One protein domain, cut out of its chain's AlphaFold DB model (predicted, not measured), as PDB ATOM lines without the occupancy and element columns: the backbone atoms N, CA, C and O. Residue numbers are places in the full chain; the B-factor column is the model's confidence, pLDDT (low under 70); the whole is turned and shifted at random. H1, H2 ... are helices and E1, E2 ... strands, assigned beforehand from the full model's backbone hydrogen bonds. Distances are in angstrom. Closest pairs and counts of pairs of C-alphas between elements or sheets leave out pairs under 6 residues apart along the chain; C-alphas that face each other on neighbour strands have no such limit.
ATOM      1  N   ASP A  50     123.087  70.092 139.522       71.00
ATOM      2  CA  ASP A  50     124.256  70.428 138.705       71.00
ATOM      3  C   ASP A  50     123.892  70.769 137.241       71.00
ATOM      4  O   ASP A  50     124.463  71.694 136.668       71.00
ATOM      5  N   GLU A  51     122.923  70.076 136.630       78.19
ATOM      6  CA  GLU A  51     122.449  70.353 135.264       78.19
ATOM      7  C   GLU A  51     121.682  71.678 135.179       78.19
ATOM      8  O   GLU A  51     121.797  72.398 134.183       78.19
ATOM      9  N   GLU A  52     120.919  72.029 136.218       83.12
ATOM     10  CA  GLU A  52     120.243  73.328 136.304       83.12
ATOM     11  C   GLU A  52     121.246  74.479 136.391       83.12
ATOM     12  O   GLU A  52     121.103  75.469 135.672       83.12
ATOM     13  N   LEU A  53     122.301  74.327 137.197       85.62
ATOM     14  CA  LEU A  53     123.379  75.312 137.304       85.62
ATOM     15  C   LEU A  53     124.165  75.455 136.000       85.62
ATOM     16  O   LEU A  53     124.445  76.577 135.577       85.62
ATOM     17  N   THR A  54     124.487  74.347 135.329       84.69
ATOM     18  CA  THR A  54     125.137  74.390 134.012       84.69
ATOM     19  C   THR A  54     124.247  75.084 132.982       84.69
ATOM     20  O   THR A  54     124.734  75.919 132.220       84.69
ATOM     21  N   ARG A  55     122.938  74.800 132.974       87.25
ATOM     22  CA  ARG A  55     121.990  75.487 132.087       87.25
ATOM     23  C   ARG A  55     121.928  76.981 132.397       87.25
ATOM     24  O   ARG A  55     122.027  77.785 131.478       87.25
ATOM     25  N   PHE A  56     121.827  77.351 133.671       87.81
ATOM     26  CA  PHE A  56     121.825  78.744 134.114       87.81
ATOM     27  C   PHE A  56     123.097  79.489 133.690       87.81
ATOM     28  O   PHE A  56     123.007  80.605 133.176       87.81
ATOM     29  N   LEU A  57     124.271  78.867 133.857       88.81
ATOM     30  CA  LEU A  57     125.552  79.410 133.402       88.81
ATOM     31  C   LEU A  57     125.556  79.627 131.892       88.81
ATOM     32  O   LEU A  57     125.886  80.720 131.446       88.81
ATOM     33  N   LYS A  58     125.152  78.623 131.107       88.19
ATOM     34  CA  LYS A  58     125.086  78.753 129.646       88.19
ATOM     35  C   LYS A  58     124.160  79.882 129.225       88.19
ATOM     36  O   LYS A  58     124.585  80.750 128.478       88.19
ATOM     37  N   THR A  59     122.928  79.911 129.731       90.69
ATOM     38  CA  THR A  59     121.966  80.974 129.406       90.69
ATOM     39  C   THR A  59     122.515  82.347 129.778       90.69
ATOM     40  O   THR A  59     122.435  83.274 128.981       90.69
ATOM     41  N   SER A  60     123.126  82.462 130.959       91.06
ATOM     42  CA  SER A  60     123.750  83.696 131.433       91.06
ATOM     43  C   SER A  60     124.879  84.183 130.530       91.06
ATOM     44  O   SER A  60     124.924  85.358 130.204       91.06
ATOM     45  N   LEU A  61     125.813  83.304 130.166       93.06
ATOM     46  CA  LEU A  61     126.992  83.686 129.389       93.06
ATOM     47  C   LEU A  61     126.649  83.907 127.914       93.06
ATOM     48  O   LEU A  61     127.225  84.787 127.282       93.06
ATOM     49  N   ASN A  62     125.681  83.156 127.382       93.62
ATOM     50  CA  ASN A  62     125.213  83.269 126.000       93.62
ATOM     51  C   ASN A  62     124.446  84.563 125.712       93.62
ATOM     52  O   ASN A  62     124.233  84.864 124.542       93.62
ATOM     53  N   ALA A  63     124.045  85.308 126.747       92.75
ATOM     54  CA  ALA A  63     123.432  86.628 126.615       92.75
ATOM     55  C   ALA A  63     124.429  87.728 126.198       92.75
ATOM     56  O   ALA A  63     124.013  88.856 125.950       92.75
ATOM     57  N   TYR A  64     125.723  87.404 126.123       93.56
ATOM     58  CA  TYR A  64     126.788  88.336 125.763       93.56
ATOM     59  C   TYR A  64     127.594  87.781 124.584       93.56
ATOM     60  O   TYR A  64     127.884  86.580 124.571       93.56
ATOM     61  N   PRO A  65     127.997  88.601 123.597       91.38
ATOM     62  CA  PRO A  65     128.854  88.155 122.498       91.38
ATOM     63  C   PRO A  65     130.192  87.593 122.977       91.38
ATOM     64  O   PRO A  65     130.665  86.586 122.441       91.38
ATOM     65  N   ILE A  66     130.782  88.218 123.999       92.12
ATOM     66  CA  ILE A  66     132.117  87.893 124.495       92.12
ATOM     67  C   ILE A  66     132.130  87.861 126.016       92.12
ATOM     68  O   ILE A  66     131.613  88.761 126.673       92.12
ATOM     69  N   ASN A  67     132.792  86.846 126.570       93.75
ATOM     70  CA  ASN A  67     133.043  86.721 127.999       93.75
ATOM     71  C   ASN A  67     134.532  86.436 128.236       93.75
ATOM     72  O   ASN A  67     135.029  85.373 127.868       93.75
ATOM     73  N   VAL A  68     135.254  87.369 128.848       91.50
ATOM     74  CA  VAL A  68     136.667  87.227 129.217       91.50
ATOM     75  C   VAL A  68     136.756  86.714 130.649       91.50
ATOM     76  O   VAL A  68     136.190  87.293 131.571       91.50
ATOM     77  N   VAL A  69     137.469  85.612 130.848       91.56
ATOM     78  CA  VAL A  69     137.594  84.951 132.148       91.56
ATOM     79  C   VAL A  69     138.926  85.329 132.761       91.56
ATOM     80  O   VAL A  69     139.988  84.974 132.240       91.56
ATOM     81  N   VAL A  70     138.864  86.035 133.883       88.50
ATOM     82  CA  VAL A  70     140.032  86.553 134.589       88.50
ATOM     83  C   VAL A  70     140.133  85.944 135.980       88.50
ATOM     84  O   VAL A  70     139.133  85.651 136.638       88.50
ATOM     85  N   ARG A  71     141.365  85.742 136.433       84.88
ATOM     86  CA  ARG A  71     141.700  85.204 137.753       84.88
ATOM     87  C   ARG A  71     142.796  86.037 138.390       84.88
ATOM     88  O   ARG A  71     143.591  86.654 137.686       84.88
ATOM     89  N   ASN A  72     142.902  85.991 139.709       78.69
ATOM     90  CA  ASN A  72     144.050  86.586 140.385       78.69
ATOM     91  C   ASN A  72     145.336  85.828 140.031       78.69
ATOM     92  O   ASN A  72     145.366  84.593 140.002       78.69
ATOM     93  N   LYS A  73     146.427  86.565 139.802       75.25
ATOM     94  CA  LYS A  73     147.772  85.983 139.856       75.25
ATOM     95  C   LYS A  73     148.127  85.751 141.327       75.25
ATOM     96  O   LYS A  73     147.897  86.618 142.165       75.25
ATOM     97  N   ALA A  74     148.710  84.596 141.650       60.69
ATOM     98  CA  ALA A  74     148.963  84.156 143.030       60.69
ATOM     99  C   ALA A  74     149.779  85.154 143.887       60.69
ATOM    100  O   ALA A  74     149.637  85.170 145.106       60.69
ATOM    101  N   ARG A  75     150.595  86.023 143.268       52.00
ATOM    102  CA  ARG A  75     151.359  87.080 143.960       52.00
ATOM    103  C   ARG A  75     150.556  88.345 144.286       52.00
ATOM    104  O   ARG A  75     150.958  89.092 145.168       52.00
ATOM    105  N   ALA A  76     149.431  88.579 143.619       51.06
ATOM    106  CA  ALA A  76     148.650  89.810 143.725       51.06
ATOM    107  C   ALA A  76     147.357  89.636 144.538       51.06
ATOM    108  O   ALA A  76     146.381  90.344 144.311       51.06
ATOM    109  N   LEU A  77     147.348  88.720 145.516       49.88
ATOM    110  CA  LEU A  77     146.216  88.490 146.433       49.88
ATOM    111  C   LEU A  77     145.711  89.774 147.132       49.88
ATOM    112  O   LEU A  77     144.587  89.789 147.632       49.88
ATOM    113  N   SER A  78     146.512  90.847 147.151       46.50
ATOM    114  CA  SER A  78     146.163  92.169 147.685       46.50
ATOM    115  C   SER A  78     145.370  93.072 146.724       46.50
ATOM    116  O   SER A  78     144.728  94.016 147.188       46.50
ATOM    117  N   TYR A  79     145.353  92.808 145.410       51.97
ATOM    118  CA  TYR A  79     144.461  93.503 144.477       51.97
ATOM    119  C   TYR A  79     143.095  92.811 144.512       51.97
ATOM    120  O   TYR A  79     142.856  91.779 143.889       51.97
ATOM    121  N   HIS A  80     142.189  93.342 145.329       58.59
ATOM    122  CA  HIS A  80     140.871  92.745 145.506       58.59
ATOM    123  C   HIS A  80     140.055  92.794 144.205       58.59
ATOM    124  O   HIS A  80     139.965  93.846 143.576       58.59
ATOM    125  N   LEU A  81     139.354  91.696 143.878       64.62
ATOM    126  CA  LEU A  81     138.339  91.620 142.807       64.62
ATOM    127  C   LEU A  81     137.353  92.803 142.856       64.62
ATOM    128  O   LEU A  81     136.890  93.278 141.829       64.62
ATOM    129  N   LYS A  82     137.089  93.319 144.063       67.00
ATOM    130  CA  LYS A  82     136.276  94.512 144.312       67.00
ATOM    131  C   LYS A  82     136.765  95.753 143.555       67.00
ATOM    132  O   LYS A  82     135.942  96.543 143.132       67.00
ATOM    133  N   ARG A  83     138.077  95.932 143.383       69.38
ATOM    134  CA  ARG A  83     138.644  97.092 142.679       69.38
ATOM    135  C   ARG A  83     138.444  96.994 141.169       69.38
ATOM    136  O   ARG A  83     138.111  97.990 140.551       69.38
ATOM    137  N   LEU A  84     138.571  95.793 140.602       70.81
ATOM    138  CA  LEU A  84     138.201  95.558 139.205       70.81
ATOM    139  C   LEU A  84     136.711  95.847 138.977       70.81
ATOM    140  O   LEU A  84     136.349  96.494 138.006       70.81
ATOM    141  N   VAL A  85     135.866  95.391 139.899       72.25
ATOM    142  CA  VAL A  85     134.427  95.666 139.875       72.25
ATOM    143  C   VAL A  85     134.136  97.166 139.927       72.25
ATOM    144  O   VAL A  85     133.401  97.657 139.081       72.25
ATOM    145  N   SER A  86     134.746  97.894 140.862       73.06
ATOM    146  CA  SER A  86     134.551  99.343 140.977       73.06
ATOM    147  C   SER A  86     134.999 100.101 139.728       73.06
ATOM    148  O   SER A  86     134.335 101.050 139.335       73.06
ATOM    149  N   ASP A  87     136.073  99.662 139.073       71.19
ATOM    150  CA  ASP A  87     136.545 100.301 137.845       71.19
ATOM    151  C   ASP A  87     135.637  99.964 136.635       71.19
ATOM    152  O   ASP A  87     135.511 100.776 135.724       71.19
ATOM    153  N   ILE A  88     134.969  98.799 136.615       72.00
ATOM    154  CA  ILE A  88     133.914  98.491 135.622       72.00
ATOM    155  C   ILE A  88     132.694  99.390 135.843       72.00
ATOM    156  O   ILE A  88     132.133  99.902 134.878       72.00
ATOM    157  N   GLU A  89     132.299  99.587 137.101       71.25
ATOM    158  CA  GLU A  89     131.196 100.479 137.472       71.25
ATOM    159  C   GLU A  89     131.511 101.936 137.082       71.25
ATOM    160  O   GLU A  89     130.665 102.604 136.503       71.25
ATOM    161  N   GLU A  90     132.748 102.405 137.277       71.38
ATOM    162  CA  GLU A  90     133.174 103.758 136.879       71.38
ATOM    163  C   GLU A  90     133.074 103.998 135.363       71.38
ATOM    164  O   GLU A  90     132.706 105.085 134.928       71.38
ATOM    165  N   ILE A  91     133.350 102.981 134.540       66.94
ATOM    166  CA  ILE A  91     133.234 103.089 133.075       66.94
ATOM    167  C   ILE A  91     131.787 103.304 132.638       66.94
ATOM    168  O   ILE A  91     131.548 104.000 131.651       66.94
ATOM    169  N   GLN A  92     130.831 102.738 133.374       64.06
ATOM    170  CA  GLN A  92     129.406 102.913 133.096       64.06
ATOM    171  C   GLN A  92     128.921 104.336 133.423       64.06
ATOM    172  O   GLN A  92     127.976 104.793 132.797       64.06
ATOM    173  N   ASP A  93     129.606 105.056 134.316       62.31
ATOM    174  CA  ASP A  93     129.223 106.393 134.802       62.31
ATOM    175  C   ASP A  93     129.894 107.560 134.029       62.31
ATOM    176  O   ASP A  93     129.878 108.709 134.473       62.31
ATOM    177  N   THR A  94     130.508 107.312 132.864       56.09
ATOM    178  CA  THR A  94     131.351 108.313 132.164       56.09
ATOM    179  C   THR A  94     130.607 109.422 131.399       56.09
ATOM    180  O   THR A  94     131.261 110.282 130.808       56.09
ATOM    181  N   ALA A  95     129.272 109.478 131.447       55.34
ATOM    182  CA  ALA A  95     128.475 110.562 130.865       55.34
ATOM    183  C   ALA A  95     127.861 111.437 131.980       55.34
ATOM    184  O   ALA A  95     126.764 111.147 132.454       55.34
ATOM    185  N   PRO A  96     128.546 112.511 132.424       53.09
ATOM    186  CA  PRO A  96     128.154 113.285 133.608       53.09
ATOM    187  C   PRO A  96     126.806 114.023 133.490       53.09
ATOM    188  O   PRO A  96     126.297 114.491 134.508       53.09
ATOM    189  N   ASP A  97     126.236 114.110 132.285       56.12
ATOM    190  CA  ASP A  97     125.010 114.862 131.985       56.12
ATOM    191  C   ASP A  97     123.805 113.972 131.605       56.12
ATOM    192  O   ASP A  97     122.721 114.495 131.339       56.12
ATOM    193  N   GLU A  98     123.959 112.644 131.590       58.72
ATOM    194  CA  GLU A  98     122.876 111.696 131.284       58.72
ATOM    195  C   GLU A  98     122.399 110.973 132.554       58.72
ATOM    196  O   GLU A  98     123.166 110.770 133.498       58.72
ATOM    197  N   ASP A  99     121.111 110.604 132.615       58.44
ATOM    198  CA  ASP A  99     120.614 109.786 133.725       58.44
ATOM    199  C   ASP A  99     121.355 108.437 133.686       58.44
ATOM    200  O   ASP A  99     121.310 107.744 132.669       58.44
ATOM    201  N   PRO A 100     122.015 108.012 134.773       58.69
ATOM    202  CA  PRO A 100     122.746 106.747 134.799       58.69
ATOM    203  C   PRO A 100     121.857 105.514 134.561       58.69
ATOM    204  O   PRO A 100     122.373 104.434 134.299       58.69
ATOM    205  N   ASN A 101     120.526 105.634 134.656       63.03
ATOM    206  CA  ASN A 101     119.605 104.561 134.268       63.03
ATOM    207  C   ASN A 101     119.352 104.493 132.750       63.03
ATOM    208  O   ASN A 101     118.866 103.462 132.281       63.03
ATOM    209  N   ASP A 102     119.654 105.560 132.010       64.38
ATOM    210  CA  ASP A 102     119.473 105.654 130.557       64.38
ATOM    211  C   ASP A 102     120.751 105.277 129.788       64.38
ATOM    212  O   ASP A 102     120.704 105.037 128.577       64.38
ATOM    213  N   LEU A 103     121.885 105.157 130.488       64.81
ATOM    214  CA  LEU A 103     123.148 104.750 129.885       64.81
ATOM    215  C   LEU A 103     123.132 103.263 129.499       64.81
ATOM    216  O   LEU A 103     122.777 102.401 130.313       64.81
ATOM    217  N   PRO A 104     123.538 102.920 128.263       70.69
ATOM    218  CA  PRO A 104     123.602 101.533 127.838       70.69
ATOM    219  C   PRO A 104     124.675 100.789 128.637       70.69
ATOM    220  O   PRO A 104     125.827 101.215 128.727       70.69
ATOM    221  N   LEU A 105     124.319  99.622 129.176       77.25
ATOM    222  CA  LEU A 105     125.279  98.736 129.826       77.25
ATOM    223  C   LEU A 105     126.302  98.252 128.788       77.25
ATOM    224  O   LEU A 105     125.952  97.498 127.883       77.25
ATOM    225  N   LEU A 106     127.564  98.659 128.914       81.44
ATOM    226  CA  LEU A 106     128.623  98.267 127.973       81.44
ATOM    227  C   LEU A 106     129.324  96.968 128.397       81.44
ATOM    228  O   LEU A 106     129.636  96.101 127.579       81.44
ATOM    229  N   ILE A 107     129.580  96.830 129.695       83.56
ATOM    230  CA  ILE A 107     130.325  95.716 130.280       83.56
ATOM    231  C   ILE A 107     129.593  95.271 131.539       83.56
ATOM    232  O   ILE A 107     129.273  96.093 132.389       83.56
ATOM    233  N   ASP A 108     129.373  93.973 131.671       86.31
ATOM    234  CA  ASP A 108     128.852  93.325 132.869       86.31
ATOM    235  C   ASP A 108     129.921  92.401 133.472       86.31
ATOM    236  O   ASP A 108     130.928  92.079 132.833       86.31
ATOM    237  N   TYR A 109     129.728  91.954 134.708       87.31
ATOM    238  CA  TYR A 109     130.641  91.020 135.351       87.31
ATOM    239  C   TYR A 109     129.925  90.006 136.244       87.31
ATOM    240  O   TYR A 109     128.909  90.273 136.884       87.31
ATOM    241  N   LYS A 110     130.510  88.810 136.360       88.06
ATOM    242  CA  LYS A 110     130.081  87.781 137.315       88.06
ATOM    243  C   LYS A 110     131.264  87.256 138.107       88.06
ATOM    244  O   LYS A 110     132.235  86.767 137.538       88.06
ATOM    245  N   VAL A 111     131.155  87.298 139.432       86.75
ATOM    246  CA  VAL A 111     132.146  86.705 140.339       86.75
ATOM    247  C   VAL A 111     131.752  85.259 140.634       86.75
ATOM    248  O   VAL A 111     130.700  85.004 141.223       86.75
ATOM    249  N   ILE A 112     132.601  84.306 140.251       87.25
ATOM    250  CA  ILE A 112     132.417  82.882 140.546       87.25
ATOM    251  C   ILE A 112     133.509  82.463 141.527       87.25
ATOM    252  O   ILE A 112     134.670  82.271 141.170       87.25
ATOM    253  N   ASP A 113     133.117  82.354 142.792       82.69
ATOM    254  CA  ASP A 113     134.036  82.116 143.898       82.69
ATOM    255  C   ASP A 113     134.120  80.625 144.259       82.69
ATOM    256  O   ASP A 113     133.103  79.991 144.563       82.69
ATOM    257  N   ALA A 114     135.341  80.083 144.272       79.94
ATOM    258  CA  ALA A 114     135.612  78.675 144.568       79.94
ATOM    259  C   ALA A 114     135.317  78.289 146.033       79.94
ATOM    260  O   ALA A 114     135.177  77.111 146.357       79.94
ATOM    261  N   THR A 115     135.190  79.260 146.941       78.69
ATOM    262  CA  THR A 115     134.875  79.037 148.359       78.69
ATOM    263  C   THR A 115     133.400  79.273 148.670       78.69
ATOM    264  O   THR A 115     132.773  78.426 149.309       78.69
ATOM    265  N   ARG A 116     132.829  80.383 148.186       78.38
ATOM    266  CA  ARG A 116     131.467  80.841 148.504       78.38
ATOM    267  C   ARG A 116     130.401  80.240 147.593       78.38
ATOM    268  O   ARG A 116     129.284  80.034 148.047       78.38
ATOM    269  N   ASN A 117     130.737  79.934 146.337       82.50
ATOM    270  CA  ASN A 117     129.796  79.428 145.331       82.50
ATOM    271  C   ASN A 117     130.323  78.157 144.644       82.50
ATOM    272  O   ASN A 117     130.271  78.002 143.423       82.50
ATOM    273  N   LYS A 118     130.796  77.204 145.462       85.12
ATOM    274  CA  LYS A 118     131.367  75.914 145.033       85.12
ATOM    275  C   LYS A 118     130.564  75.184 143.947       85.12
ATOM    276  O   LYS A 118     131.188  74.713 142.999       85.12
ATOM    277  N   PRO A 119     129.224  75.054 144.031       88.06
ATOM    278  CA  PRO A 119     128.466  74.362 142.988       88.06
ATOM    279  C   PRO A 119     128.576  75.052 141.624       88.06
ATOM    280  O   PRO A 119     128.814  74.385 140.621       88.06
ATOM    281  N   LEU A 120     128.482  76.386 141.600       87.94
ATOM    282  CA  LEU A 120     128.596  77.189 140.383       87.94
ATOM    283  C   LEU A 120     130.012  77.122 139.801       87.94
ATOM    284  O   LEU A 120     130.175  76.945 138.598       87.94
ATOM    285  N   HIS A 121     131.031  77.209 140.658       89.56
ATOM    286  CA  HIS A 121     132.433  77.082 140.262       89.56
ATOM    287  C   HIS A 121     132.737  75.706 139.648       89.56
ATOM    288  O   HIS A 121     133.301  75.629 138.558       89.56
ATOM    289  N   ARG A 122     132.257  74.616 140.261       89.25
ATOM    290  CA  ARG A 122     132.384  73.264 139.685       89.25
ATOM    291  C   ARG A 122     131.649  73.119 138.356       89.25
ATOM    292  O   ARG A 122     132.186  72.507 137.437       89.25
ATOM    293  N   ALA A 123     130.436  73.663 138.247       90.38
ATOM    294  CA  ALA A 123     129.676  73.644 137.000       90.38
ATOM    295  C   ALA A 123     130.414  74.407 135.887       90.38
ATOM    296  O   ALA A 123     130.469  73.930 134.754       90.38
ATOM    297  N   PHE A 124     131.047  75.536 136.222       92.06
ATOM    298  CA  PHE A 124     131.887  76.294 135.300       92.06
ATOM    299  C   PHE A 124     133.107  75.484 134.839       92.06
ATOM    300  O   PHE A 124     133.322  75.349 133.637       92.06
ATOM    301  N   CYS A 125     133.862  74.884 135.767       91.44
ATOM    302  CA  CYS A 125     135.045  74.079 135.435       91.44
ATOM    303  C   CYS A 125     134.695  72.881 134.540       91.44
ATOM    304  O   CYS A 125     135.396  72.603 133.574       91.44
ATOM    305  N   ARG A 126     133.572  72.203 134.814       89.75
ATOM    306  CA  ARG A 126     133.081  71.098 133.973       89.75
ATOM    307  C   ARG A 126     132.700  71.548 132.565       89.75
ATOM    308  O   ARG A 126     132.884  70.787 131.623       89.75
ATOM    309  N   GLN A 127     132.143  72.749 132.430       89.50
ATOM    310  CA  GLN A 127     131.725  73.291 131.141       89.50
ATOM    311  C   GLN A 127     132.912  73.796 130.308       89.50
ATOM    312  O   GLN A 127     132.860  73.737 129.080       89.50
ATOM    313  N   TYR A 128     133.972  74.281 130.959       91.12
ATOM    314  CA  TYR A 128     135.141  74.873 130.305       91.12
ATOM    315  C   TYR A 128     136.467  74.257 130.793       91.12
ATOM    316  O   TYR A 128     137.347  74.990 131.253       91.12
ATOM    317  N   PRO A 129     136.658  72.929 130.663       90.38
ATOM    318  CA  PRO A 129     137.831  72.224 131.197       90.38
ATOM    319  C   PRO A 129     139.158  72.671 130.565       90.38
ATOM    320  O   PRO A 129     140.228  72.494 131.133       90.38
ATOM    321  N   GLN A 130     139.112  73.273 129.377       90.75
ATOM    322  CA  GLN A 130     140.280  73.801 128.678       90.75
ATOM    323  C   GLN A 130     140.905  75.048 129.329       90.75
ATOM    324  O   GLN A 130     142.020  75.423 128.959       90.75
ATOM    325  N   MET A 131     140.201  75.729 130.240       90.25
ATOM    326  CA  MET A 131     140.684  76.965 130.861       90.25
ATOM    327  C   MET A 131     141.603  76.669 132.050       90.25
ATOM    328  O   MET A 131     141.160  76.260 133.121       90.25
ATOM    329  N   GLN A 132     142.896  76.929 131.882       82.19
ATOM    330  CA  GLN A 132     143.899  76.646 132.908       82.19
ATOM    331  C   GLN A 132     143.812  77.593 134.112       82.19
ATOM    332  O   GLN A 132     143.551  78.792 133.978       82.19
ATOM    333  N   GLY A 133     144.103  77.058 135.300       78.69
ATOM    334  CA  GLY A 133     144.184  77.825 136.548       78.69
ATOM    335  C   GLY A 133     142.839  78.313 137.089       78.69
ATOM    336  O   GLY A 133     142.827  79.140 137.995       78.69
ATOM    337  N   VAL A 134     141.715  77.844 136.535       84.44
ATOM    338  CA  VAL A 134     140.367  78.149 137.041       84.44
ATOM    339  C   VAL A 134     139.990  77.245 138.219       84.44
ATOM    340  O   VAL A 134     139.292  77.690 139.125       84.44
ATOM    341  N   GLU A 135     140.472  76.001 138.231       80.62
ATOM    342  CA  GLU A 135     140.072  74.964 139.198       80.62
ATOM    343  C   GLU A 135     140.372  75.344 140.658       80.62
ATOM    344  O   GLU A 135     139.559  75.082 141.541       80.62
ATOM    345  N   ASP A 136     141.475  76.055 140.897       72.69
ATOM    346  CA  ASP A 136     141.932  76.423 142.243       72.69
ATOM    347  C   ASP A 136     141.741  77.912 142.565       72.69
ATOM    348  O   ASP A 136     142.352  78.447 143.490       72.69
ATOM    349  N   SER A 137     140.951  78.641 141.771       77.12
ATOM    350  CA  SER A 137     140.857  80.101 141.882       77.12
ATOM    351  C   SER A 137     139.427  80.617 141.778       77.12
ATOM    352  O   SER A 137     138.630  80.152 140.965       77.12
ATOM    353  N   SER A 138     139.118  81.648 142.569       84.19
ATOM    354  CA  SER A 138     137.969  82.513 142.292       84.19
ATOM    355  C   SER A 138     138.222  83.266 140.987       84.19
ATOM    356  O   SER A 138     139.302  83.830 140.784       84.19
ATOM    357  N   ILE A 139     137.222  83.277 140.113       87.81
ATOM    358  CA  ILE A 139     137.286  83.936 138.810       87.81
ATOM    359  C   ILE A 139     136.278  85.075 138.730       87.81
ATOM    360  O   ILE A 139     135.238  85.069 139.395       87.81
ATOM    361  N   VAL A 140     136.578  86.037 137.869       88.38
ATOM    362  CA  VAL A 140     135.614  87.020 137.391       88.38
ATOM    363  C   VAL A 140     135.429  86.782 135.905       88.38
ATOM    364  O   VAL A 140     136.393  86.651 135.155       88.38
ATOM    365  N   VAL A 141     134.179  86.677 135.486       91.62
ATOM    366  CA  VAL A 141     133.816  86.653 134.078       91.62
ATOM    367  C   VAL A 141     133.386  88.061 133.720       91.62
ATOM    368  O   VAL A 141     132.414  88.549 134.284       91.62
ATOM    369  N   VAL A 142     134.136  88.710 132.841       89.56
ATOM    370  CA  VAL A 142     133.852  90.051 132.334       89.56
ATOM    371  C   VAL A 142     133.170  89.903 130.980       89.56
ATOM    372  O   VAL A 142     133.731  89.312 130.059       89.56
ATOM    373  N   SER A 143     131.945  90.389 130.872       91.75
ATOM    374  CA  SER A 143     131.032  90.133 129.765       91.75
ATOM    375  C   SER A 143     130.785  91.422 128.995       91.75
ATOM    376  O   SER A 143     130.348  92.409 129.571       91.75
ATOM    377  N   PHE A 144     131.054  91.428 127.695       88.62
ATOM    378  CA  PHE A 144     130.814  92.597 126.848       88.62
ATOM    379  C   PHE A 144     129.427  92.491 126.248       88.62
ATOM    380  O   PHE A 144     129.098  91.445 125.686       88.62
ATOM    381  N   THR A 145     128.621  93.544 126.347       88.69
ATOM    382  CA  THR A 145     127.354  93.612 125.612       88.69
ATOM    383  C   THR A 145     127.617  93.817 124.124       88.69
ATOM    384  O   THR A 145     128.756  94.003 123.687       88.69
ATOM    385  N   LYS A 146     126.558  93.750 123.312       86.75
ATOM    386  CA  LYS A 146     126.687  94.057 121.889       86.75
ATOM    387  C   LYS A 146     127.117  95.512 121.705       86.75
ATOM    388  O   LYS A 146     128.078  95.755 120.985       86.75
ATOM    389  N   GLU A 147     126.478  96.446 122.410       82.38
ATOM    390  CA  GLU A 147     126.848  97.862 122.382       82.38
ATOM    391  C   GLU A 147     128.294  98.073 122.848       82.38
ATOM    392  O   GLU A 147     129.056  98.772 122.184       82.38
ATOM    393  N   GLY A 148     128.706  97.428 123.945       80.31
ATOM    394  CA  GLY A 148     130.069  97.543 124.467       80.31
ATOM    395  C   GLY A 148     131.143  96.988 123.534       80.31
ATOM    396  O   GLY A 148     132.268  97.482 123.546       80.31
ATOM    397  N   LEU A 149     130.799  95.991 122.713       81.19
ATOM    398  CA  LEU A 149     131.702  95.437 121.710       81.19
ATOM    399  C   LEU A 149     131.746  96.273 120.426       81.19
ATOM    400  O   LEU A 149     132.801  96.360 119.800       81.19
ATOM    401  N   ASP A 150     130.611  96.852 120.031       77.81
ATOM    402  CA  ASP A 150     130.480  97.695 118.840       77.81
ATOM    403  C   ASP A 150     131.119  99.080 119.051       77.81
ATOM    404  O   ASP A 150     131.646  99.675 118.106       77.81
ATOM    405  N   THR A 151     131.120  99.562 120.295       72.44
ATOM    406  CA  THR A 151     131.759 100.814 120.710       72.44
ATOM    407  C   THR A 151     133.238 100.571 121.021       72.44
ATOM    408  O   THR A 151     133.606  99.511 121.531       72.44
ATOM    409  N   ASP A 152     134.103 101.549 120.733       61.38
ATOM    410  CA  ASP A 152     135.511 101.518 121.145       61.38
ATOM    411  C   ASP A 152     135.608 101.706 122.667       61.38
ATOM    412  O   ASP A 152     135.867 102.784 123.208       61.38
ATOM    413  N   THR A 153     135.305 100.632 123.389       58.47
ATOM    414  CA  THR A 153     135.549 100.543 124.814       58.47
ATOM    415  C   THR A 153     137.029 100.241 124.980       58.47
ATOM    416  O   THR A 153     137.464  99.103 125.159       58.47
ATOM    417  N   SER A 154     137.821 101.316 124.999       62.22
ATOM    418  CA  SER A 154     139.232 101.327 125.410       62.22
ATOM    419  C   SER A 154     139.508 100.535 126.702       62.22
ATOM    420  O   SER A 154     140.665 100.255 127.018       62.22
ATOM    421  N   PHE A 155     138.474 100.112 127.431       67.50
ATOM    422  CA  PHE A 155     138.496  99.139 128.506       67.50
ATOM    423  C   PHE A 155     139.322  97.880 128.239       67.50
ATOM    424  O   PHE A 155     140.139  97.582 129.095       67.50
ATOM    425  N   ILE A 156     139.197  97.135 127.127       65.94
ATOM    426  CA  ILE A 156     140.009  95.898 126.967       65.94
ATOM    427  C   ILE A 156     141.504  96.241 126.929       65.94
ATOM    428  O   ILE A 156     142.321  95.600 127.598       65.94
ATOM    429  N   SER A 157     141.856  97.295 126.188       66.94
ATOM    430  CA  SER A 157     143.234  97.781 126.084       66.94
ATOM    431  C   SER A 157     143.762  98.346 127.414       66.94
ATOM    432  O   SER A 157     144.913  98.113 127.791       66.94
ATOM    433  N   SER A 158     142.907  99.036 128.173       68.31
ATOM    434  CA  SER A 158     143.225  99.607 129.484       68.31
ATOM    435  C   SER A 158     143.288  98.531 130.557       68.31
ATOM    436  O   SER A 158     144.126  98.603 131.450       68.31
ATOM    437  N   PHE A 159     142.453  97.501 130.444       70.38
ATOM    438  CA  PHE A 159     142.406  96.366 131.346       70.38
ATOM    439  C   PHE A 159     143.723  95.598 131.285       70.38
ATOM    440  O   PHE A 159     144.305  95.308 132.326       70.38
ATOM    441  N   GLN A 160     144.248  95.341 130.081       66.38
ATOM    442  CA  GLN A 160     145.587  94.769 129.936       66.38
ATOM    443  C   GLN A 160     146.627  95.621 130.663       66.38
ATOM    444  O   GLN A 160     147.247  95.151 131.606       66.38
ATOM    445  N   LYS A 161     146.767  96.899 130.300       71.44
ATOM    446  CA  LYS A 161     147.830  97.753 130.856       71.44
ATOM    447  C   LYS A 161     147.726  97.956 132.371       71.44
ATOM    448  O   LYS A 161     148.741  97.995 133.053       71.44
ATOM    449  N   LYS A 162     146.511  98.120 132.899       71.38
ATOM    450  CA  LYS A 162     146.268  98.466 134.309       71.38
ATOM    451  C   LYS A 162     146.311  97.247 135.232       71.38
ATOM    452  O   LYS A 162     146.616  97.397 136.414       71.38
ATOM    453  N   TYR A 163     146.000  96.058 134.715       70.31
ATOM    454  CA  TYR A 163     145.774  94.866 135.537       70.31
ATOM    455  C   TYR A 163     146.630  93.660 135.161       70.31
ATOM    456  O   TYR A 163     146.490  92.626 135.813       70.31
ATOM    457  N   GLU A 164     147.524  93.763 134.173       74.19
ATOM    458  CA  GLU A 164     148.386  92.654 133.747       74.19
ATOM    459  C   GLU A 164     149.173  92.038 134.910       74.19
ATOM    460  O   GLU A 164     149.275  90.814 134.990       74.19
ATOM    461  N   ASP A 165     149.665  92.831 135.861       72.94
ATOM    462  CA  ASP A 165     150.418  92.317 137.013       72.94
ATOM    463  C   ASP A 165     149.536  91.637 138.067       72.94
ATOM    464  O   ASP A 165     149.978  90.721 138.767       72.94
ATOM    465  N   ALA A 166     148.275  92.061 138.174       73.00
ATOM    466  CA  ALA A 166     147.357  91.603 139.209       73.00
ATOM    467  C   ALA A 166     146.500  90.409 138.766       73.00
ATOM    468  O   ALA A 166     146.230  89.493 139.550       73.00
ATOM    469  N   PHE A 167     146.113  90.383 137.493       78.50
ATOM    470  CA  PHE A 167     145.163  89.428 136.952       78.50
ATOM    471  C   PHE A 167     145.763  88.653 135.780       78.50
ATOM    472  O   PHE A 167     146.516  89.159 134.952       78.50
ATOM    473  N   GLY A 168     145.434  87.369 135.721       82.12
ATOM    474  CA  GLY A 168     145.689  86.509 134.579       82.12
ATOM    475  C   GLY A 168     144.398  86.276 133.812       82.12
ATOM    476  O   GLY A 168     143.345  86.072 134.414       82.12
ATOM    477  N   VAL A 169     144.481  86.255 132.485       87.44
ATOM    478  CA  VAL A 169     143.370  85.820 131.634       87.44
ATOM    479  C   VAL A 169     143.467  84.312 131.447       87.44
ATOM    480  O   VAL A 169     144.454  83.816 130.901       87.44
ATOM    481  N   SER A 170     142.449  83.585 131.900       89.25
ATOM    482  CA  SER A 170     142.365  82.128 131.744       89.25
ATOM    483  C   SER A 170     141.817  81.731 130.375       89.25
ATOM    484  O   SER A 170     142.214  80.711 129.810       89.25
ATOM    485  N   GLY A 171     140.916  82.542 129.824       92.12
ATOM    486  CA  GLY A 171     140.341  82.310 128.509       92.12
ATOM    487  C   GLY A 171     139.297  83.347 128.126       92.12
ATOM    488  O   GLY A 171     138.987  84.256 128.892       92.12
ATOM    489  N   CYS A 172     138.748  83.195 126.930       93.38
ATOM    490  CA  CYS A 172     137.673  84.018 126.404       93.38
ATOM    491  C   CYS A 172     136.647  83.127 125.700       93.38
ATOM    492  O   CYS A 172     137.017  82.249 124.927       93.38
ATOM    493  N   ILE A 173     135.365  83.326 125.989       94.94
ATOM    494  CA  ILE A 173     134.248  82.616 125.365       94.94
ATOM    495  C   ILE A 173     133.627  83.562 124.343       94.94
ATOM    496  O   ILE A 173     133.221  84.669 124.691       94.94
ATOM    497  N   VAL A 174     133.543  83.106 123.099       93.94
ATOM    498  CA  VAL A 174     132.989  83.834 121.960       93.94
ATOM    499  C   VAL A 174     131.741  83.096 121.488       93.94
ATOM    500  O   VAL A 174     131.809  81.989 120.941       93.94
ATOM    501  N   ASN A 175     130.578  83.707 121.693       94.00
ATOM    502  CA  ASN A 175     129.280  83.066 121.486       94.00
ATOM    503  C   ASN A 175     128.804  83.184 120.036       94.00
ATOM    504  O   ASN A 175     127.770  83.782 119.741       94.00
ATOM    505  N   THR A 176     129.559  82.596 119.104       90.75
ATOM    506  CA  THR A 176     129.276  82.715 117.661       90.75
ATOM    507  C   THR A 176     127.964  82.061 117.218       90.75
ATOM    508  O   THR A 176     127.503  82.300 116.104       90.75
ATOM    509  N   HIS A 177     127.371  81.202 118.049       90.25
ATOM    510  CA  HIS A 177     126.063  80.593 117.804       90.25
ATOM    511  C   HIS A 177     124.912  81.573 118.044       90.25
ATOM    512  O   HIS A 177     123.961  81.573 117.269       90.25
ATOM    513  N   THR A 178     125.018  82.428 119.067       91.56
ATOM    514  CA  THR A 178     124.044  83.496 119.346       91.56
ATOM    515  C   THR A 178     124.346  84.761 118.541       91.56
ATOM    516  O   THR A 178     123.429  85.484 118.158       91.56
ATOM    517  N   TYR A 179     125.625  85.011 118.239       89.94
ATOM    518  CA  TYR A 179     126.105  86.213 117.553       89.94
ATOM    519  C   TYR A 179     126.902  85.844 116.288       89.94
ATOM    520  O   TYR A 179     128.137  85.861 116.298       89.94
ATOM    521  N   PRO A 180     126.222  85.502 115.172       85.19
ATOM    522  CA  PRO A 180     126.878  85.000 113.963       85.19
ATOM    523  C   PRO A 180     127.855  85.981 113.313       85.19
ATOM    524  O   PRO A 180     128.824  85.540 112.704       85.19
ATOM    525  N   TYR A 181     127.657  87.295 113.484       84.38
ATOM    526  CA  TYR A 181     128.544  88.325 112.926       84.38
ATOM    527  C   TYR A 181     129.994  88.220 113.432       84.38
ATOM    528  O   TYR A 181     130.909  88.711 112.777       84.38
ATOM    529  N   LEU A 182     130.221  87.540 114.563       85.19
ATOM    530  CA  LEU A 182     131.558  87.252 115.089       85.19
ATOM    531  C   LEU A 182     132.331  86.229 114.237       85.19
ATOM    532  O   LEU A 182     133.542  86.101 114.395       85.19
ATOM    533  N   ARG A 183     131.659  85.489 113.344       80.31
ATOM    534  CA  ARG A 183     132.301  84.538 112.417       80.31
ATOM    535  C   ARG A 183     132.920  85.230 111.209       80.31
ATOM    536  O   ARG A 183     133.950  84.779 110.718       80.31
ATOM    537  N   ASP A 184     132.325  86.338 110.782       73.94
ATOM    538  CA  ASP A 184     132.637  87.011 109.518       73.94
ATOM    539  C   ASP A 184     133.460  88.293 109.726       73.94
ATOM    540  O   ASP A 184     133.372  89.253 108.956       73.94
ATOM    541  N   LEU A 185     134.281  88.322 110.782       68.62
ATOM    542  CA  LEU A 185     135.172  89.438 111.099       68.62
ATOM    543  C   LEU A 185     136.305  89.537 110.063       68.62
ATOM    544  O   LEU A 185     137.435  89.105 110.285       68.62
ATOM    545  N   SER A 186     136.003  90.115 108.902       56.72
ATOM    546  CA  SER A 186     137.020  90.526 107.935       56.72
ATOM    547  C   SER A 186     137.680  91.828 108.399       56.72
ATOM    548  O   SER A 186     137.005  92.763 108.835       56.72
ATOM    549  N   ARG A 187     139.014  91.894 108.292       52.38
ATOM    550  CA  ARG A 187     139.884  92.985 108.783       52.38
ATOM    551  C   ARG A 187     139.542  94.402 108.288       52.38
ATOM    552  O   ARG A 187     140.203  95.337 108.713       52.38
ATOM    553  N   SER A 188     138.576  94.587 107.386       48.25
ATOM    554  CA  SER A 188     138.403  95.853 106.665       48.25
ATOM    555  C   SER A 188     137.031  96.524 106.791       48.25
ATOM    556  O   SER A 188     136.819  97.509 106.089       48.25
ATOM    557  N   LYS A 189     136.078  96.020 107.596       51.50
ATOM    558  CA  LYS A 189     134.711  96.598 107.622       51.50
ATOM    559  C   LYS A 189     134.052  96.823 108.984       51.50
ATOM    560  O   LYS A 189     133.045  97.521 109.023       51.50
ATOM    561  N   ASN A 190     134.594  96.299 110.080       55.22
ATOM    562  CA  ASN A 190     133.904  96.347 111.371       55.22
ATOM    563  C   ASN A 190     134.732  97.178 112.347       55.22
ATOM    564  O   ASN A 190     135.810  96.719 112.705       55.22
ATOM    565  N   GLY A 191     134.232  98.366 112.717       67.88
ATOM    566  CA  GLY A 191     134.847  99.340 113.636       67.88
ATOM    567  C   GLY A 191     135.211  98.773 115.018       67.88
ATOM    568  O   GLY A 191     136.019  97.854 115.101       67.88
ATOM    569  N   GLY A 192     134.639  99.298 116.108       69.31
ATOM    570  CA  GLY A 192     135.012  98.923 117.487       69.31
ATOM    571  C   GLY A 192     135.100  97.408 117.746       69.31
ATOM    572  O   GLY A 192     136.010  96.950 118.431       69.31
ATOM    573  N   VAL A 193     134.261  96.591 117.091       79.19
ATOM    574  CA  VAL A 193     134.308  95.116 117.188       79.19
ATOM    575  C   VAL A 193     135.643  94.529 116.733       79.19
ATOM    576  O   VAL A 193     136.179  93.637 117.389       79.19
ATOM    577  N   GLY A 194     136.169  94.978 115.590       77.94
ATOM    578  CA  GLY A 194     137.411  94.446 115.032       77.94
ATOM    579  C   GLY A 194     138.603  94.754 115.934       77.94
ATOM    580  O   GLY A 194     139.432  93.878 116.188       77.94
ATOM    581  N   GLU A 195     138.641  95.973 116.468       78.50
ATOM    582  CA  GLU A 195     139.657  96.424 117.417       78.50
ATOM    583  C   GLU A 195     139.553  95.692 118.759       78.50
ATOM    584  O   GLU A 195     140.547  95.153 119.246       78.50
ATOM    585  N   ASN A 196     138.351  95.545 119.312       79.38
ATOM    586  CA  ASN A 196     138.125  94.778 120.536       79.38
ATOM    587  C   ASN A 196     138.537  93.308 120.383       79.38
ATOM    588  O   ASN A 196     139.196  92.746 121.259       79.38
ATOM    589  N   MET A 197     138.234  92.686 119.242       80.94
ATOM    590  CA  MET A 197     138.665  91.319 118.936       80.94
ATOM    591  C   MET A 197     140.180  91.204 118.756       80.94
ATOM    592  O   MET A 197     140.772  90.210 119.186       80.94
ATOM    593  N   TYR A 198     140.824  92.220 118.178       80.12
ATOM    594  CA  TYR A 198     142.282  92.309 118.123       80.12
ATOM    595  C   TYR A 198     142.892  92.435 119.527       80.12
ATOM    596  O   TYR A 198     143.817  91.694 119.863       80.12
ATOM    597  N   ASN A 199     142.326  93.289 120.382       79.94
ATOM    598  CA  ASN A 199     142.749  93.458 121.773       79.94
ATOM    599  C   ASN A 199     142.581  92.160 122.583       79.94
ATOM    600  O   ASN A 199     143.449  91.807 123.382       79.94
ATOM    601  N   ILE A 200     141.518  91.388 122.333       80.19
ATOM    602  CA  ILE A 200     141.329  90.054 122.927       80.19
ATOM    603  C   ILE A 200     142.390  89.072 122.429       80.19
ATOM    604  O   ILE A 200     142.965  88.334 123.230       80.19
ATOM    605  N   ALA A 201     142.686  89.062 121.128       78.38
ATOM    606  CA  ALA A 201     143.749  88.225 120.576       78.38
ATOM    607  C   ALA A 201     145.120  88.574 121.190       78.38
ATOM    608  O   ALA A 201     145.906  87.675 121.503       78.38
ATOM    609  N   ALA A 202     145.369  89.860 121.461       80.50
ATOM    610  CA  ALA A 202     146.573  90.341 122.134       80.50
ATOM    611  C   ALA A 202     146.722  89.837 123.588       80.50
ATOM    612  O   ALA A 202     147.825  89.871 124.122       80.50
ATOM    613  N   LEU A 203     145.675  89.276 124.219       78.44
ATOM    614  CA  LEU A 203     145.765  88.641 125.553       78.44
ATOM    615  C   LEU A 203     146.583  87.324 125.547       78.44
ATOM    616  O   LEU A 203     146.741  86.673 126.592       78.44
ATOM    617  N   GLY A 204     147.077  86.899 124.377       80.44
ATOM    618  CA  GLY A 204     147.838  85.662 124.179       80.44
ATOM    619  C   GLY A 204     146.954  84.416 124.060       80.44
ATOM    620  O   GLY A 204     147.425  83.294 124.260       80.44
ATOM    621  N   LEU A 205     145.663  84.592 123.765       86.06
ATOM    622  CA  LEU A 205     144.680  83.511 123.653       86.06
ATOM    623  C   LEU A 205     144.730  82.854 122.266       86.06
ATOM    624  O   LEU A 205     143.843  83.025 121.437       86.06
ATOM    625  N   VAL A 206     145.810  82.118 122.011       84.62
ATOM    626  CA  VAL A 206     146.130  81.567 120.684       84.62
ATOM    627  C   VAL A 206     145.454  80.229 120.363       84.62
ATOM    628  O   VAL A 206     145.386  79.845 119.198       84.62
ATOM    629  N   LYS A 207     144.971  79.487 121.365       89.12
ATOM    630  CA  LYS A 207     144.354  78.169 121.160       89.12
ATOM    631  C   LYS A 207     142.837  78.300 121.101       89.12
ATOM    632  O   LYS A 207     142.230  78.803 122.038       89.12
ATOM    633  N   VAL A 208     142.232  77.790 120.031       91.12
ATOM    634  CA  VAL A 208     140.781  77.822 119.813       91.12
ATOM    635  C   VAL A 208     140.184  76.441 120.067       91.12
ATOM    636  O   VAL A 208     140.633  75.451 119.491       91.12
ATOM    637  N   HIS A 209     139.149  76.374 120.900       92.88
ATOM    638  CA  HIS A 209     138.387  75.161 121.189       92.88
ATOM    639  C   HIS A 209     136.935  75.381 120.780       92.88
ATOM    640  O   HIS A 209     136.273  76.277 121.301       92.88
ATOM    641  N   LYS A 210     136.428  74.571 119.853       93.00
ATOM    642  CA  LYS A 210     135.025  74.627 119.436       93.00
ATOM    643  C   LYS A 210     134.175  73.787 120.385       93.00
ATOM    644  O   LYS A 210     134.498  72.626 120.615       93.00
ATOM    645  N   GLN A 211     133.118  74.378 120.926       91.38
ATOM    646  CA  GLN A 211     132.140  73.689 121.766       91.38
ATOM    647  C   GLN A 211     131.024  73.071 120.913       91.38
ATOM    648  O   GLN A 211     130.784  73.499 119.779       91.38
ATOM    649  N   ASP A 212     130.309  72.098 121.480       88.19
ATOM    650  CA  ASP A 212     129.202  71.399 120.806       88.19
ATOM    651  C   ASP A 212     128.045  72.335 120.434       88.19
ATOM    652  O   ASP A 212     127.362  72.124 119.433       88.19
ATOM    653  N   ASP A 213     127.839  73.402 121.211       86.56
ATOM    654  CA  ASP A 213     126.821  74.423 120.942       86.56
ATOM    655  C   ASP A 213     127.235  75.440 119.865       86.56
ATOM    656  O   ASP A 213     126.439  76.292 119.476       86.56
ATOM    657  N   GLY A 214     128.460  75.336 119.344       87.38
ATOM    658  CA  GLY A 214     129.001  76.237 118.333       87.38
ATOM    659  C   GLY A 214     129.659  77.500 118.891       87.38
ATOM    660  O   GLY A 214     130.143  78.310 118.095       87.38
ATOM    661  N   SER A 215     129.729  77.673 120.215       91.94
ATOM    662  CA  SER A 215     130.594  78.686 120.824       91.94
ATOM    663  C   SER A 215     132.075  78.330 120.634       91.94
ATOM    664  O   SER A 215     132.453  77.169 120.426       91.94
ATOM    665  N   LEU A 216     132.935  79.347 120.663       92.75
ATOM    666  CA  LEU A 216     134.384  79.186 120.603       92.75
ATOM    667  C   LEU A 216     134.980  79.596 121.943       92.75
ATOM    668  O   LEU A 216     134.626  80.631 122.493       92.75
ATOM    669  N   VAL A 217     135.919  78.810 122.451       93.56
ATOM    670  CA  VAL A 217     136.682  79.153 123.646       93.56
ATOM    671  C   VAL A 217     138.135  79.349 123.258       93.56
ATOM    672  O   VAL A 217     138.780  78.433 122.756       93.56
ATOM    673  N   LEU A 218     138.639  80.553 123.485       92.88
ATOM    674  CA  LEU A 218     140.017  80.950 123.254       92.88
ATOM    675  C   LEU A 218     140.792  80.793 124.563       92.88
ATOM    676  O   LEU A 218     140.395  81.339 125.591       92.88
ATOM    677  N   THR A 219     141.896  80.057 124.551       91.94
ATOM    678  CA  THR A 219     142.774  79.872 125.715       91.94
ATOM    679  C   THR A 219     144.212  80.178 125.333       91.94
ATOM    680  O   THR A 219     144.572  80.180 124.153       91.94
ATOM    681  N   ARG A 220     145.077  80.386 126.327       86.56
ATOM    682  CA  ARG A 220     146.518  80.411 126.065       86.56
ATOM    683  C   ARG A 220     146.963  79.057 125.503       86.56
ATOM    684  O   ARG A 220     146.436  78.007 125.885       86.56
TER     685      ARG A 220
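What this domain is: This is residues 50 to 220 of the 228 residues of an uncharacterized protein of Pichia membranifaciens NRRL Y-2026 (UniProt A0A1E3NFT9). A strongly twisted sheet of six strands runs through the domain, with H2 and H6 over one face of it, H5 on the same face as H6 but beside the strands, H4 and H5 both packed on H6, and H1 and H3 crossing each other steeply and only grazing the sheet. The printed part has 171 residues with six named helices and six named strands, in the order H1 E1 H2 E2 H3 E3 H4 H5 E4 H6 E5 E6. The sheet, E2 E3 E1 E4 E6 E5, is antiparallel; the class is mixed, helices and strands. The whole is compact, with a radius of gyration of the C-alphas of 15.7 A, and spans 41 by 37 by 30 A.

How they stand to each other: H1, residues 50 to 62, touches H3, residues 118 to 127, with Thr 54 and Ala 123 the closest C-alphas, 5.5 A, at a steep tilt of 68 degrees, only just short of about perpendicular; both only graze the sheet. E1, residues 66 to 72, is the antiparallel neighbour of E3, residues 139 to 144, with N 68 and O 142 at 2.7 A, and of E4, residues 167 to 174, with N 69 and O 171 at 2.8 A. H2, residues 81 to 92, has a height over the sheet of 8.7 A and runs along the strands, over E3 and only just over E2, residues 107 to 112, on which 3 of its C-alphas fall. E2 pairs with E3, N 110 and O 141 at 2.8 A. H4, residues 146 to 150, only grazes the sheet and touches H6, residues 191 to 201, with C-alphas 150 and 192 closest, 4.9 A. H5, residues 155 to 163, is near H2 and touches H6 on the same face of the sheet, with C-alphas 157 and 199 closest, 6.1 A. H6, at a height of 10.9 A, runs slantwise to the strands. E5, residues 207 to 210, and E6, residues 216 to 219, form a hairpin, N 209 and O 217 at 2.8 A; E6 pairs with E4, N 172 and O 218 at 2.8 A. Every O i to N i+4 pair is within hydrogen-bond range in H1 to H5, and 6 of 7 in H6.

Where its parts are: H1 begins at C-alpha 50 (124.256, 70.428, 138.705) and is 18.1 A long. E1 is 19.9 A, H2 17.4 A, and E4, which bends by 55 degrees at residue 170, 20.1 A. E6 ends at C-alpha 219 (142.774, 79.872, 125.715).

The domain as a whole: The farthest C-alphas, of Thr 115 and Ser 188, are 45.1 A apart. The printed part has no cut. The links H2 to E2, H3 to E3 and E4 to H6 are long. Residues 74 to 83, 91 to 103, 152 to 158, 160 and 185 to 192 have pLDDT under 70.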